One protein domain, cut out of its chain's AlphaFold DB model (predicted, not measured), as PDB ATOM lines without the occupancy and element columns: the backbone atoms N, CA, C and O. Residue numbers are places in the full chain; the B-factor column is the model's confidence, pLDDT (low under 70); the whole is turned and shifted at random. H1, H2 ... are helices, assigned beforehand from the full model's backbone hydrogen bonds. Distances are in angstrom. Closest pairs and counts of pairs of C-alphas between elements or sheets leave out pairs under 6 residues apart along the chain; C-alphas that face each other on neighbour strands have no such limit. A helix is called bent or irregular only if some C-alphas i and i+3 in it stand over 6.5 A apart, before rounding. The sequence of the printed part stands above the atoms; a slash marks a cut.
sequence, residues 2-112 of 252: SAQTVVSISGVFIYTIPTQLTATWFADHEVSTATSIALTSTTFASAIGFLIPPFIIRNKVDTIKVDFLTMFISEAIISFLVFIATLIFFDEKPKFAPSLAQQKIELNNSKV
ATOM      1  N   SER A   2     144.697 146.808 111.708       83.44
ATOM      2  CA  SER A   2     143.701 146.149 112.580       83.44
ATOM      3  C   SER A   2     142.502 147.038 112.947       83.44
ATOM      4  O   SER A   2     141.364 146.611 112.798       83.44
ATOM      5  N   ALA A   3     142.743 148.290 113.356       83.19
ATOM      6  CA  ALA A   3     141.673 149.230 113.711       83.19
ATOM      7  C   ALA A   3     140.713 149.524 112.541       83.19
ATOM      8  O   ALA A   3     139.503 149.518 112.725       83.19
ATOM      9  N   GLN A   4     141.238 149.709 111.325       83.25
ATOM     10  CA  GLN A   4     140.419 149.954 110.131       83.25
ATOM     11  C   GLN A   4     139.527 148.752 109.807       83.25
ATOM     12  O   GLN A   4     138.349 148.935 109.528       83.25
ATOM     13  N   THR A   5     140.049 147.526 109.916       88.62
ATOM     14  CA  THR A   5     139.251 146.308 109.702       88.62
ATOM     15  C   THR A   5     138.094 146.204 110.693       88.62
ATOM     16  O   THR A   5     136.983 145.861 110.296       88.62
ATOM     17  N   VAL A   6     138.332 146.533 111.967       88.81
ATOM     18  CA  VAL A   6     137.281 146.539 112.995       88.81
ATOM     19  C   VAL A   6     136.202 147.566 112.652       88.81
ATOM     20  O   VAL A   6     135.029 147.209 112.623       88.81
ATOM     21  N   VAL A   7     136.587 148.799 112.303       86.62
ATOM     22  CA  VAL A   7     135.639 149.855 111.906       86.62
ATOM     23  C   VAL A   7     134.822 149.444 110.678       86.62
ATOM     24  O   VAL A   7     133.607 149.632 110.665       86.62
ATOM     25  N   SER A   8     135.447 148.824 109.672       85.00
ATOM     26  CA  SER A   8     134.736 148.340 108.482       85.00
ATOM     27  C   SER A   8     133.695 147.271 108.816       85.00
ATOM     28  O   SER A   8     132.588 147.315 108.286       85.00
ATOM     29  N   ILE A   9     134.019 146.334 109.713       87.81
ATOM     30  CA  ILE A   9     133.067 145.310 110.170       87.81
ATOM     31  C   ILE A   9     131.918 145.965 110.947       87.81
ATOM     32  O   ILE A   9     130.754 145.661 110.690       87.81
ATOM     33  N   SER A  10     132.228 146.896 111.852       86.06
ATOM     34  CA  SER A  10     131.228 147.640 112.626       86.06
ATOM     35  C   SER A  10     130.275 148.446 111.739       86.06
ATOM     36  O   SER A  10     129.073 148.468 112.005       86.06
ATOM     37  N   GLY A  11     130.777 149.049 110.657       83.81
ATOM     38  CA  GLY A  11     129.970 149.835 109.722       83.81
ATOM     39  C   GLY A  11     128.802 149.050 109.119       83.81
ATOM     40  O   GLY A  11     127.701 149.584 109.009       83.81
ATOM     41  N   VAL A  12     128.996 147.761 108.816       83.62
ATOM     42  CA  VAL A  12     127.933 146.893 108.269       83.62
ATOM     43  C   VAL A  12     126.739 146.803 109.223       83.62
ATOM     44  O   VAL A  12     125.585 146.882 108.798       83.62
ATOM     45  N   PHE A  13     127.008 146.681 110.524       82.44
ATOM     46  CA  PHE A  13     125.957 146.633 111.535       82.44
ATOM     47  C   PHE A  13     125.252 147.981 111.659       82.44
ATOM     48  O   PHE A  13     124.025 148.021 111.616       82.44
ATOM     49  N   ILE A  14     126.012 149.079 111.719       84.06
ATOM     50  CA  ILE A  14     125.469 150.436 111.886       84.06
ATOM     51  C   ILE A  14     124.463 150.779 110.779       84.06
ATOM     52  O   ILE A  14     123.377 151.268 111.081       84.06
ATOM     53  N   TYR A  15     124.763 150.455 109.518       81.00
ATOM     54  CA  TYR A  15     123.855 150.751 108.401       81.00
ATOM     55  C   TYR A  15     122.584 149.893 108.376       81.00
ATOM     56  O   TYR A  15     121.591 150.293 107.772       81.00
ATOM     57  N   THR A  16     122.588 148.728 109.028       79.50
ATOM     58  CA  THR A  16     121.423 147.827 109.050       79.50
ATOM     59  C   THR A  16     120.492 148.115 110.236       79.50
ATOM     60  O   THR A  16     119.329 147.715 110.223       79.50
ATOM     61  N   ILE A  17     120.962 148.836 111.259       82.81
ATOM     62  CA  ILE A  17     120.164 149.157 112.452       82.81
ATOM     63  C   ILE A  17     118.906 149.971 112.121       82.81
ATOM     64  O   ILE A  17     117.847 149.561 112.589       82.81
ATOM     65  N   PRO A  18     118.941 151.061 111.322       84.50
ATOM     66  CA  PRO A  18     117.754 151.880 111.081       84.50
ATOM     67  C   PRO A  18     116.571 151.082 110.541       84.50
ATOM     68  O   PRO A  18     115.473 151.205 111.064       84.50
ATOM     69  N   THR A  19     116.800 150.217 109.550       79.31
ATOM     70  CA  THR A  19     115.740 149.413 108.920       79.31
ATOM     71  C   THR A  19     115.197 148.333 109.849       79.31
ATOM     72  O   THR A  19     114.000 148.060 109.845       79.31
ATOM     73  N   GLN A  20     116.057 147.716 110.662       79.50
ATOM     74  CA  GLN A  20     115.628 146.712 111.637       79.50
ATOM     75  C   GLN A  20     114.879 147.347 112.810       79.50
ATOM     76  O   GLN A  20     113.850 146.826 113.240       79.50
ATOM     77  N   LEU A  21     115.376 148.476 113.314       82.50
ATOM     78  CA  LEU A  21     114.781 149.211 114.422       82.50
ATOM     79  C   LEU A  21     113.394 149.722 114.040       82.50
ATOM     80  O   LEU A  21     112.436 149.517 114.778       82.50
ATOM     81  N   THR A  22     113.259 150.334 112.865       81.75
ATOM     82  CA  THR A  22     111.972 150.881 112.433       81.75
ATOM     83  C   THR A  22     110.964 149.780 112.165       81.75
ATOM     84  O   THR A  22     109.840 149.868 112.648       81.75
ATOM     85  N   ALA A  23     111.375 148.698 111.500       76.12
ATOM     86  CA  ALA A  23     110.509 147.548 111.271       76.12
ATOM     87  C   ALA A  23     110.026 146.906 112.578       76.12
ATOM     88  O   ALA A  23     108.931 146.358 112.611       76.12
ATOM     89  N   THR A  24     110.833 146.931 113.643       76.75
ATOM     90  CA  THR A  24     110.496 146.307 114.936       76.75
ATOM     91  C   THR A  24     109.706 147.195 115.878       76.75
ATOM     92  O   THR A  24     108.981 146.639 116.696       76.75
ATOM     93  N   TRP A  25     109.815 148.521 115.773       78.56
ATOM     94  CA  TRP A  25     109.178 149.472 116.693       78.56
ATOM     95  C   TRP A  25     107.989 150.238 116.111       78.56
ATOM     96  O   TRP A  25     107.155 150.707 116.883       78.56
ATOM     97  N   PHE A  26     107.893 150.356 114.788       80.06
ATOM     98  CA  PHE A  26     106.875 151.154 114.107       80.06
ATOM     99  C   PHE A  26     105.944 150.261 113.278       80.06
ATOM    100  O   PHE A  26     106.335 149.187 112.814       80.06
ATOM    101  N   ALA A  27     104.698 150.688 113.092       75.31
ATOM    102  CA  ALA A  27     103.720 149.972 112.277       75.31
ATOM    103  C   ALA A  27     104.050 150.070 110.775       75.31
ATOM    104  O   ALA A  27     104.574 151.080 110.315       75.31
ATOM    105  N   ASP A  28     103.672 149.066 109.974       73.31
ATOM    106  CA  ASP A  28     104.067 148.926 108.554       73.31
ATOM    107  C   ASP A  28     103.911 150.204 107.695       73.31
ATOM    108  O   ASP A  28     104.685 150.433 106.766       73.31
ATOM    109  N   HIS A  29     102.922 151.052 108.000       74.00
ATOM    110  CA  HIS A  29     102.640 152.290 107.265       74.00
ATOM    111  C   HIS A  29     103.585 153.462 107.597       74.00
ATOM    112  O   HIS A  29     103.726 154.370 106.782       74.00
ATOM    113  N   GLU A  30     104.242 153.443 108.757       76.19
ATOM    114  CA  GLU A  30     105.161 154.489 109.238       76.19
ATOM    115  C   GLU A  30     106.637 154.043 109.222       76.19
ATOM    116  O   GLU A  30     107.527 154.894 109.274       76.19
ATOM    117  N   VAL A  31     106.923 152.741 109.044       75.62
ATOM    118  CA  VAL A  31     108.296 152.192 108.953       75.62
ATOM    119  C   VAL A  31     109.139 152.925 107.909       75.62
ATOM    120  O   VAL A  31     110.291 153.267 108.177       75.62
ATOM    121  N   SER A  32     108.582 153.184 106.721       74.38
ATOM    122  CA  SER A  32     109.310 153.856 105.636       74.38
ATOM    123  C   SER A  32     109.733 155.269 106.045       74.38
ATOM    124  O   SER A  32     110.912 155.607 105.982       74.38
ATOM    125  N   THR A  33     108.798 156.060 106.578       74.25
ATOM    126  CA  THR A  33     109.059 157.431 107.030       74.25
ATOM    127  C   THR A  33     110.051 157.468 108.190       74.25
ATOM    128  O   THR A  33     110.995 158.258 108.158       74.25
ATOM    129  N   ALA A  34     109.892 156.588 109.181       76.19
ATOM    130  CA  ALA A  34     110.815 156.490 110.309       76.19
ATOM    131  C   ALA A  34     112.236 156.107 109.849       76.19
ATOM    132  O   ALA A  34     113.222 156.668 110.331       76.19
ATOM    133  N   THR A  35     112.348 155.211 108.861       79.31
ATOM    134  CA  THR A  35     113.638 154.812 108.274       79.31
ATOM    135  C   THR A  35     114.276 155.966 107.518       79.31
ATOM    136  O   THR A  35     115.465 156.223 107.697       79.31
ATOM    137  N   SER A  36     113.499 156.695 106.714       73.94
ATOM    138  CA  SER A  36     113.990 157.868 105.993       73.94
ATOM    139  C   SER A  36     114.530 158.929 106.949       73.94
ATOM    140  O   SER A  36     115.642 159.395 106.741       73.94
ATOM    141  N   ILE A  37     113.821 159.248 108.039       81.00
ATOM    142  CA  ILE A  37     114.294 160.211 109.054       81.00
ATOM    143  C   ILE A  37     115.626 159.756 109.675       81.00
ATOM    144  O   ILE A  37     116.564 160.551 109.812       81.00
ATOM    145  N   ALA A  38     115.740 158.470 110.019       82.38
ATOM    146  CA  ALA A  38     116.973 157.908 110.565       82.38
ATOM    147  C   ALA A  38     118.137 157.978 109.556       82.38
ATOM    148  O   ALA A  38     119.252 158.353 109.916       82.38
ATOM    149  N   LEU A  39     117.882 157.693 108.276       77.88
ATOM    150  CA  LEU A  39     118.893 157.794 107.221       77.88
ATOM    151  C   LEU A  39     119.288 159.251 106.931       77.88
ATOM    152  O   LEU A  39     120.479 159.534 106.811       77.88
ATOM    153  N   THR A  40     118.341 160.195 106.916       76.06
ATOM    154  CA  THR A  40     118.628 161.637 106.779       76.06
ATOM    155  C   THR A  40     119.482 162.161 107.935       76.06
ATOM    156  O   THR A  40     120.316 163.042 107.749       76.06
ATOM    157  N   SER A  41     119.369 161.578 109.128       82.56
ATOM    158  CA  SER A  41     120.251 161.938 110.248       82.56
ATOM    159  C   SER A  41     121.731 161.649 109.944       82.56
ATOM    160  O   SER A  41     122.613 162.343 110.449       82.56
ATOM    161  N   THR A  42     122.017 160.680 109.065       80.19
ATOM    162  CA  THR A  42     123.387 160.343 108.644       80.19
ATOM    163  C   THR A  42     124.010 161.463 107.816       80.19
ATOM    164  O   THR A  42     125.170 161.803 108.032       80.19
ATOM    165  N   THR A  43     123.252 162.088 106.908       75.94
ATOM    166  CA  THR A  43     123.769 163.208 106.103       75.94
ATOM    167  C   THR A  43     124.046 164.428 106.977       75.94
ATOM    168  O   THR A  43     125.070 165.090 106.813       75.94
ATOM    169  N   PHE A  44     123.200 164.673 107.979       81.44
ATOM    170  CA  PHE A  44     123.435 165.718 108.972       81.44
ATOM    171  C   PHE A  44     124.689 165.449 109.822       81.44
ATOM    172  O   PHE A  44     125.512 166.345 110.018       81.44
ATOM    173  N   ALA A  45     124.885 164.209 110.275       84.25
ATOM    174  CA  ALA A  45     126.088 163.817 111.004       84.25
ATOM    175  C   ALA A  45     127.359 163.993 110.154       84.25
ATOM    176  O   ALA A  45     128.360 164.504 110.657       84.25
ATOM    177  N   SER A  46     127.316 163.649 108.861       78.56
ATOM    178  CA  SER A  46     128.434 163.884 107.935       78.56
ATOM    179  C   SER A  46     128.770 165.371 107.786       78.56
ATOM    180  O   SER A  46     129.947 165.725 107.817       78.56
ATOM    181  N   ALA A  47     127.766 166.251 107.703       79.44
ATOM    182  CA  ALA A  47     127.979 167.701 107.635       79.44
ATOM    183  C   ALA A  47     128.744 168.228 108.861       79.44
ATOM    184  O   ALA A  47     129.709 168.981 108.730       79.44
ATOM    185  N   ILE A  48     128.344 167.786 110.057       84.56
ATOM    186  CA  ILE A  48     129.036 168.118 111.310       84.56
ATOM    187  C   ILE A  48     130.453 167.519 111.318       84.56
ATOM    188  O   ILE A  48     131.409 168.188 111.714       84.56
ATOM    189  N   GLY A  49     130.602 166.283 110.838       85.06
ATOM    190  CA  GLY A  49     131.875 165.569 110.758       85.06
ATOM    191  C   GLY A  49     132.919 166.243 109.864       85.06
ATOM    192  O   GLY A  49     134.106 166.126 110.149       85.06
ATOM    193  N   PHE A  50     132.514 167.003 108.841       79.69
ATOM    194  CA  PHE A  50     133.444 167.816 108.045       79.69
ATOM    195  C   PHE A  50     133.903 169.092 108.758       79.69
ATOM    196  O   PHE A  50     134.980 169.612 108.464       79.69
ATOM    197  N   LEU A  51     133.110 169.593 109.705       80.50
ATOM    198  CA  LEU A  51     133.371 170.855 110.388       80.50
ATOM    199  C   LEU A  51     134.291 170.682 111.605       80.50
ATOM    200  O   LEU A  51     135.133 171.533 111.870       80.50
ATOM    201  N   ILE A  52     134.150 169.577 112.338       82.25
ATOM    202  CA  ILE A  52     134.890 169.321 113.584       82.25
ATOM    203  C   ILE A  52     136.423 169.223 113.385       82.25
ATOM    204  O   ILE A  52     137.146 169.879 114.142       82.25
ATOM    205  N   PRO A  53     136.959 168.454 112.411       80.31
ATOM    206  CA  PRO A  53     138.400 168.230 112.296       80.31
ATOM    207  C   PRO A  53     139.224 169.509 112.078       80.31
ATOM    208  O   PRO A  53     140.194 169.692 112.814       80.31
ATOM    209  N   PRO A  54     138.850 170.435 111.170       76.50
ATOM    210  CA  PRO A  54     139.599 171.681 110.972       76.50
ATOM    211  C   PRO A  54     139.615 172.614 112.191       76.50
ATOM    212  O   PRO A  54     140.545 173.399 112.346       76.50
ATOM    213  N   PHE A  55     138.614 172.539 113.077       75.12
ATOM    214  CA  PHE A  55     138.603 173.346 114.302       75.12
ATOM    215  C   PHE A  55     139.504 172.783 115.406       75.12
ATOM    216  O   PHE A  55     140.024 173.553 116.221       75.12
ATOM    217  N   ILE A  56     139.678 171.458 115.451       76.00
ATOM    218  CA  ILE A  56     140.471 170.777 116.483       76.00
ATOM    219  C   ILE A  56     141.937 170.658 116.061       76.00
ATOM    220  O   ILE A  56     142.826 170.903 116.876       76.00
ATOM    221  N   ILE A  57     142.201 170.328 114.796       75.19
ATOM    222  CA  ILE A  57     143.554 170.118 114.280       75.19
ATOM    223  C   ILE A  57     144.118 171.460 113.818       75.19
ATOM    224  O   ILE A  57     143.840 171.935 112.719       75.19
ATOM    225  N   ARG A  58     144.950 172.076 114.657       66.50
ATOM    226  CA  ARG A  58     145.720 173.262 114.263       66.50
ATOM    227  C   ARG A  58     147.014 172.760 113.627       66.50
ATOM    228  O   ARG A  58     147.694 171.961 114.254       66.50
ATOM    229  N   ASN A  59     147.357 173.219 112.417       63.75
ATOM    230  CA  ASN A  59     148.506 172.792 111.583       63.75
ATOM    231  C   ASN A  59     149.906 173.003 112.226       63.75
ATOM    232  O   ASN A  59     150.788 173.646 111.661       63.75
ATOM    233  N   LYS A  60     150.142 172.476 113.429       68.94
ATOM    234  CA  LYS A  60     151.414 172.492 114.151       68.94
ATOM    235  C   LYS A  60     151.921 171.062 114.244       68.94
ATOM    236  O   LYS A  60     151.350 170.244 114.957       68.94
ATOM    237  N   VAL A  61     153.010 170.777 113.533       69.06
ATOM    238  CA  VAL A  61     153.578 169.427 113.352       69.06
ATOM    239  C   VAL A  61     153.788 168.678 114.676       69.06
ATOM    240  O   VAL A  61     153.578 167.467 114.740       69.06
ATOM    241  N   ASP A  62     154.102 169.403 115.750       72.44
ATOM    242  CA  ASP A  62     154.371 168.826 117.069       72.44
ATOM    243  C   ASP A  62     153.103 168.395 117.836       72.44
ATOM    244  O   ASP A  62     153.182 167.513 118.694       72.44
ATOM    245  N   THR A  63     151.927 168.966 117.534       76.69
ATOM    246  CA  THR A  63     150.668 168.700 118.267       76.69
ATOM    247  C   THR A  63     149.665 167.841 117.507       76.69
ATOM    248  O   THR A  63     148.739 167.327 118.129       76.69
ATOM    249  N   ILE A  64     149.882 167.576 116.213       81.94
ATOM    250  CA  ILE A  64     148.958 166.806 115.355       81.94
ATOM    251  C   ILE A  64     148.515 165.484 116.003       81.94
ATOM    252  O   ILE A  64     147.337 165.135 115.983       81.94
ATOM    253  N   LYS A  65     149.445 164.739 116.617       81.31
ATOM    254  CA  LYS A  65     149.120 163.460 117.278       81.31
ATOM    255  C   LYS A  65     148.166 163.634 118.461       81.31
ATOM    256  O   LYS A  65     147.297 162.790 118.667       81.31
ATOM    257  N   VAL A  66     148.348 164.700 119.240       84.31
ATOM    258  CA  VAL A  66     147.510 165.016 120.406       84.31
ATOM    259  C   VAL A  66     146.130 165.480 119.947       84.31
ATOM    260  O   VAL A  66     145.127 165.052 120.518       84.31
ATOM    261  N   ASP A  67     146.066 166.266 118.874       84.00
ATOM    262  CA  ASP A  67     144.808 166.755 118.304       84.00
ATOM    263  C   ASP A  67     143.965 165.590 117.749       84.00
ATOM    264  O   ASP A  67     142.783 165.465 118.078       84.00
ATOM    265  N   PHE A  68     144.583 164.650 117.020       84.44
ATOM    266  CA  PHE A  68     143.907 163.427 116.562       84.44
ATOM    267  C   PHE A  68     143.439 162.531 117.715       84.44
ATOM    268  O   PHE A  68     142.323 162.016 117.681       84.44
ATOM    269  N   LEU A  69     144.266 162.342 118.749       86.50
ATOM    270  CA  LEU A  69     143.848 161.578 119.928       86.50
ATOM    271  C   LEU A  69     142.667 162.240 120.639       86.50
ATOM    272  O   LEU A  69     141.753 161.541 121.069       86.50
ATOM    273  N   THR A  70     142.658 163.569 120.720       86.81
ATOM    274  CA  THR A  70     141.555 164.331 121.316       86.81
ATOM    275  C   THR A  70     140.259 164.115 120.535       86.81
ATOM    276  O   THR A  70     139.223 163.855 121.147       86.81
ATOM    277  N   MET A  71     140.316 164.119 119.197       87.19
ATOM    278  CA  MET A  71     139.164 163.789 118.351       87.19
ATOM    279  C   MET A  71     138.641 162.373 118.606       87.19
ATOM    280  O   MET A  71     137.464 162.213 118.930       87.19
ATOM    281  N   PHE A  72     139.501 161.353 118.540       88.25
ATOM    282  CA  PHE A  72     139.069 159.963 118.726       88.25
ATOM    283  C   PHE A  72     138.539 159.688 120.136       88.25
ATOM    284  O   PHE A  72     137.558 158.963 120.300       88.25
ATOM    285  N   ILE A  73     139.148 160.282 121.166       90.25
ATOM    286  CA  ILE A  73     138.651 160.164 122.541       90.25
ATOM    287  C   ILE A  73     137.287 160.847 122.671       90.25
ATOM    288  O   ILE A  73     136.388 160.280 123.287       90.25
ATOM    289  N   SER A  74     137.101 162.030 122.075       90.00
ATOM    290  CA  SER A  74     135.806 162.721 122.110       90.00
ATOM    291  C   SER A  74     134.696 161.903 121.437       90.00
ATOM    292  O   SER A  74     133.612 161.760 122.003       90.00
ATOM    293  N   GLU A  75     134.989 161.277 120.296       88.94
ATOM    294  CA  GLU A  75     134.071 160.385 119.585       88.94
ATOM    295  C   GLU A  75     133.731 159.140 120.416       88.94
ATOM    296  O   GLU A  75     132.564 158.749 120.510       88.94
ATOM    297  N   ALA A  76     134.729 158.547 121.079       91.25
ATOM    298  CA  ALA A  76     134.527 157.404 121.961       91.25
ATOM    299  C   ALA A  76     133.643 157.758 123.168       91.25
ATOM    300  O   ALA A  76     132.752 156.984 123.519       91.25
ATOM    301  N   ILE A  77     133.842 158.935 123.774       94.31
ATOM    302  CA  ILE A  77     133.017 159.417 124.892       94.31
ATOM    303  C   ILE A  77     131.569 159.611 124.438       94.31
ATOM    304  O   ILE A  77     130.658 159.110 125.095       94.31
ATOM    305  N   ILE A  78     131.343 160.291 123.309       92.00
ATOM    306  CA  ILE A  78     129.991 160.518 122.775       92.00
ATOM    307  C   ILE A  78     129.315 159.180 122.460       92.00
ATOM    308  O   ILE A  78     128.179 158.954 122.876       92.00
ATOM    309  N   SER A  79     130.025 158.263 121.800       90.38
ATOM    310  CA  SER A  79     129.509 156.929 121.469       90.38
ATOM    311  C   SER A  79     129.147 156.126 122.720       90.38
ATOM    312  O   SER A  79     128.110 155.467 122.758       90.38
ATOM    313  N   PHE A  80     129.966 156.213 123.772       94.19
ATOM    314  CA  PHE A  80     129.692 155.556 125.046       94.19
ATOM    315  C   PHE A  80     128.468 156.153 125.752       94.19
ATOM    316  O   PHE A  80     127.635 155.410 126.264       94.19
ATOM    317  N   LEU A  81     128.308 157.479 125.736       94.69
ATOM    318  CA  LEU A  81     127.124 158.138 126.296       94.69
ATOM    319  C   LEU A  81     125.845 157.739 125.557       94.69
ATOM    320  O   LEU A  81     124.844 157.437 126.205       94.69
ATOM    321  N   VAL A  82     125.881 157.685 124.221       90.00
ATOM    322  CA  VAL A  82     124.749 157.208 123.412       90.00
ATOM    323  C   VAL A  82     124.446 155.745 123.723       90.00
ATOM    324  O   VAL A  82     123.284 155.396 123.895       90.00
ATOM    325  N   PHE A  83     125.465 154.897 123.869       90.19
ATOM    326  CA  PHE A  83     125.275 153.500 124.256       90.19
ATOM    327  C   PHE A  83     124.575 153.364 125.617       90.19
ATOM    328  O   PHE A  83     123.591 152.635 125.727       90.19
ATOM    329  N   ILE A  84     125.022 154.108 126.633       93.25
ATOM    330  CA  ILE A  84     124.374 154.126 127.952       93.25
ATOM    331  C   ILE A  84     122.941 154.661 127.860       93.25
ATOM    332  O   ILE A  84     122.038 154.083 128.460       93.25
ATOM    333  N   ALA A  85     122.708 155.725 127.087       90.50
ATOM    334  CA  ALA A  85     121.365 156.251 126.868       90.50
ATOM    335  C   ALA A  85     120.454 155.195 126.222       90.50
ATOM    336  O   ALA A  85     119.341 154.985 126.698       90.50
ATOM    337  N   THR A  86     120.934 154.470 125.212       87.31
ATOM    338  CA  THR A  86     120.182 153.373 124.591       87.31
ATOM    339  C   THR A  86     119.829 152.290 125.608       87.31
ATOM    340  O   THR A  86     118.683 151.865 125.638       87.31
ATOM    341  N   LEU A  87     120.749 151.903 126.500       86.38
ATOM    342  CA  LEU A  87     120.457 150.913 127.548       86.38
ATOM    343  C   LEU A  87     119.406 151.378 128.570       86.38
ATOM    344  O   LEU A  87     118.737 150.544 129.172       86.38
ATOM    345  N   ILE A  88     119.288 152.688 128.807       88.12
ATOM    346  CA  ILE A  88     118.330 153.251 129.771       88.12
ATOM    347  C   ILE A  88     116.958 153.482 129.127       88.12
ATOM    348  O   ILE A  88     115.935 153.264 129.773       88.12
ATOM    349  N   PHE A  89     116.930 153.969 127.883       83.38
ATOM    350  CA  PHE A  89     115.707 154.428 127.218       83.38
ATOM    351  C   PHE A  89     115.074 153.395 126.279       83.38
ATOM    352  O   PHE A  89     113.873 153.494 126.024       83.38
ATOM    353  N   PHE A  90     115.837 152.428 125.759       77.56
ATOM    354  CA  PHE A  90     115.338 151.418 124.825       77.56
ATOM    355  C   PHE A  90     115.353 150.022 125.451       77.56
ATOM    356  O   PHE A  90     116.404 149.478 125.782       77.56
ATOM    357  N   ASP A  91     114.169 149.418 125.551       72.06
ATOM    358  CA  ASP A  91     114.017 147.997 125.865       72.06
ATOM    359  C   ASP A  91     114.421 147.131 124.648       72.06
ATOM    360  O   ASP A  91     114.314 147.560 123.499       72.06
ATOM    361  N   GLU A  92     114.851 145.883 124.872       64.25
ATOM    362  CA  GLU A  92     115.314 144.966 123.805       64.25
ATOM    363  C   GLU A  92     114.249 144.722 122.713       64.25
ATOM    364  O   GLU A  92     114.582 144.507 121.545       64.25
ATOM    365  N   LYS A  93     112.961 144.787 123.076       63.88
ATOM    366  CA  LYS A  93     111.809 144.710 122.165       63.88
ATOM    367  C   LYS A  93     110.647 145.560 122.696       63.88
ATOM    368  O   LYS A  93     110.461 145.617 123.915       63.88
ATOM    369  N   PRO A  94     109.815 146.161 121.826       63.34
ATOM    370  CA  PRO A  94     108.597 146.823 122.277       63.34
ATOM    371  C   PRO A  94     107.643 145.810 122.926       63.34
ATOM    372  O   PRO A  94     107.507 144.674 122.472       63.34
ATOM    373  N   LYS A  95     106.949 146.230 123.993       53.84
ATOM    374  CA  LYS A  95     106.030 145.373 124.775       53.84
ATOM    375  C   LYS A  95     104.818 144.866 123.978       53.84
ATOM    376  O   LYS A  95     104.177 143.910 124.403       53.84
ATOM    377  N   PHE A  96     104.516 145.479 122.833       55.59
ATOM    378  CA  PHE A  96     103.468 145.061 121.905       55.59
ATOM    379  C   PHE A  96     104.051 144.994 120.490       55.59
ATOM    380  O   PHE A  96     104.667 145.956 120.040       55.59
ATOM    381  N   ALA A  97     103.874 143.861 119.804       53.34
ATOM    382  CA  ALA A  97     104.375 143.666 118.444       53.34
ATOM    383  C   ALA A  97     103.624 144.590 117.460       53.34
ATOM    384  O   ALA A  97     102.397 144.486 117.371       53.34
ATOM    385  N   PRO A  98     104.314 145.478 116.722       52.78
ATOM    386  CA  PRO A  98     103.658 146.490 115.894       52.78
ATOM    387  C   PRO A  98     103.134 145.965 114.547       52.78
ATOM    388  O   PRO A  98     102.302 146.631 113.933       52.78
ATOM    389  N   SER A  99     103.564 144.781 114.081       58.25
ATOM    390  CA  SER A  99     103.128 144.223 112.788       58.25
ATOM    391  C   SER A  99     102.594 142.784 112.870       58.25
ATOM    392  O   SER A  99     103.133 141.910 113.556       58.25
ATOM    393  N   LEU A 100     101.557 142.497 112.069       57.06
ATOM    394  CA  LEU A 100     101.017 141.142 111.854       57.06
ATOM    395  C   LEU A 100     102.063 140.188 111.243       57.06
ATOM    396  O   LEU A 100     101.967 138.968 111.398       57.06
ATOM    397  N   ALA A 101     103.061 140.731 110.537       54.75
ATOM    398  CA  ALA A 101     104.157 139.972 109.941       54.75
ATOM    399  C   ALA A 101     105.119 139.419 111.007       54.75
ATOM    400  O   ALA A 101     105.457 138.235 110.957       54.75
ATOM    401  N   GLN A 102     105.490 140.220 112.011       55.34
ATOM    402  CA  GLN A 102     106.283 139.749 113.156       55.34
ATOM    403  C   GLN A 102     105.519 138.736 114.000       55.34
ATOM    404  O   GLN A 102     106.083 137.714 114.384       55.34
ATOM    405  N   GLN A 103     104.214 138.951 114.179       54.09
ATOM    406  CA  GLN A 103     103.349 138.003 114.876       54.09
ATOM    407  C   GLN A 103     103.304 136.636 114.169       54.09
ATOM    408  O   GLN A 103     103.387 135.602 114.825       54.09
ATOM    409  N   LYS A 104     103.241 136.606 112.826       55.38
ATOM    410  CA  LYS A 104     103.296 135.359 112.035       55.38
ATOM    411  C   LYS A 104     104.662 134.670 112.068       55.38
ATOM    412  O   LYS A 104     104.704 133.443 112.013       55.38
ATOM    413  N   ILE A 105     105.760 135.424 112.137       59.09
ATOM    414  CA  ILE A 105     107.121 134.870 112.240       59.09
ATOM    415  C   ILE A 105     107.341 134.246 113.627       59.09
ATOM    416  O   ILE A 105     107.872 133.138 113.709       59.09
ATOM    417  N   GLU A 106     106.871 134.897 114.699       57.44
ATOM    418  CA  GLU A 106     106.909 134.344 116.061       57.44
ATOM    419  C   GLU A 106     105.971 133.135 116.227       57.44
ATOM    420  O   GLU A 106     106.378 132.127 116.804       57.44
ATOM    421  N   LEU A 107     104.758 133.173 115.656       57.59
ATOM    422  CA  LEU A 107     103.805 132.051 115.693       57.59
ATOM    423  C   LEU A 107     104.299 130.805 114.946       57.59
ATOM    424  O   LEU A 107     104.062 129.689 115.403       57.59
ATOM    425  N   ASN A 108     104.984 130.970 113.811       57.06
ATOM    426  CA  ASN A 108     105.456 129.837 113.009       57.06
ATOM    427  C   ASN A 108     106.820 129.280 113.443       57.06
ATOM    428  O   ASN A 108     107.264 128.298 112.854       57.06
ATOM    429  N   ASN A 109     107.508 129.867 114.436       52.88
ATOM    430  CA  ASN A 109     108.880 129.476 114.818       52.88
ATOM    431  C   ASN A 109     109.860 129.388 113.626       52.88
ATOM    432  O   ASN A 109     110.907 128.738 113.697       52.88
ATOM    433  N   SER A 110     109.541 130.055 112.517       56.66
ATOM    434  CA  SER A 110     110.348 130.046 111.309       56.66
ATOM    435  C   SER A 110     111.521 130.984 111.530       56.66
ATOM    436  O   SER A 110     111.467 132.158 111.167       56.66
ATOM    437  N   LYS A 111     112.592 130.480 112.151       56.78
ATOM    438  CA  LYS A 111     113.894 131.148 112.124       56.78
ATOM    439  C   LYS A 111     114.286 131.273 110.657       56.78
ATOM    440  O   LYS A 111     114.696 130.299 110.033       56.78
ATOM    441  N   VAL A 112     114.078 132.452 110.084       64.38
ATOM    442  CA  VAL A 112     114.476 132.730 108.709       64.38
ATOM    443  C   VAL A 112     115.990 132.549 108.646       64.38
ATOM    444  O   VAL A 112     116.739 133.262 109.313       64.38
TER     445      VAL A 112
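Overview. This is residues 2 to 112 of the 252 residues of the protein "Putative MFS-type transporter C09D4.1-like protein" of Leptotrombidium deliense (UniProt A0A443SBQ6). Two long helices, H2 and H3, form an open, narrow V that meets near the short link between them, and the bent helix H1 folds back from the other end of H2, so that H1, H2 and H3 make a loose zigzag along one long axis. The short helix H4 lies at one end of this rod, near the arm H1b, while residues 2 to 14 of H1 stand free. The printed part has 111 residues with four named helices, in the order H1, H2, H3, H4, and no named strand; its class is all helix. It is loose, with a radius of gyration of the C-alphas of 19.1 A, and spans 62 by 28 by 26 A.

Arrangement. Begin with H2, residues 31 to 56, and H3, residues 64 to 89, a helical hairpin at a shallow tilt of 27 degrees, running opposite ways. They only just touch, with 3 pairs of C-alphas within 8 A, through residues 53 to 56 of H2 and 67 to 71 of H3 alone; the closest C-alphas are those of Ile 56 and Asp 67, 6.2 A apart. Look next at H1, residues 2 to 25, assigned as one helix by its hydrogen bonds but bent: C-alphas 15 and 18 are 6.8 A apart, and its arms, H1a up to residue 15 and H1b from residue 18, stand at a steep tilt of 45 degrees. H1b and H2 form a second helical hairpin, running opposite ways at a steep tilt of 44 degrees. They touch, H2 with residues 31 to 39 alone, and the closest C-alphas are those of Thr 22 and Val 31, 5.2 A apart. H4, residues 100 to 107, is close to H1b but not clearly touching it: the closest C-alphas, those of Thr 24 and Gln 102, are 8.0 A apart, and the lines are about perpendicular at 78 degrees. H1a is apart from H2, H3 and H4, and H3 is apart from H1b and H4. In H1b, H3 and H4 every O i to N i+4 pair is within hydrogen-bond range; in H1a 8 of 10 are, in H2 16 of 22.

Along the chain. Find C-alpha 31 at (108.296, 152.192, 108.953); from there H2 runs 37.9 A to C-alpha 56. It is irregular, but only just: C-alphas 50 and 53 are 6.54 A apart. H3 runs 37.4 A from C-alpha 64 at (148.958, 166.806, 115.355) to C-alpha 89. H1a, residues 2 to 15, begins at (143.701, 146.149, 112.580) and covers 20.8 A; H1b, residues 18 to 25, covers 10.5 A. H4 ends with C-alpha 107 at (103.805, 132.051, 115.693), 10.3 A from C-alpha 100.

Size, cuts and confidence. The C-alphas of Lys 60 and Asn 108, the two farthest apart, are 62.7 A apart. The printed part has no cut; the link from H1 to H2 is tight, and those from H2 to H3 and H3 to H4 are short. Mean pLDDT of the printed part is 77.2; look for values under 70 at residues 58 to 61 and 92 to 112.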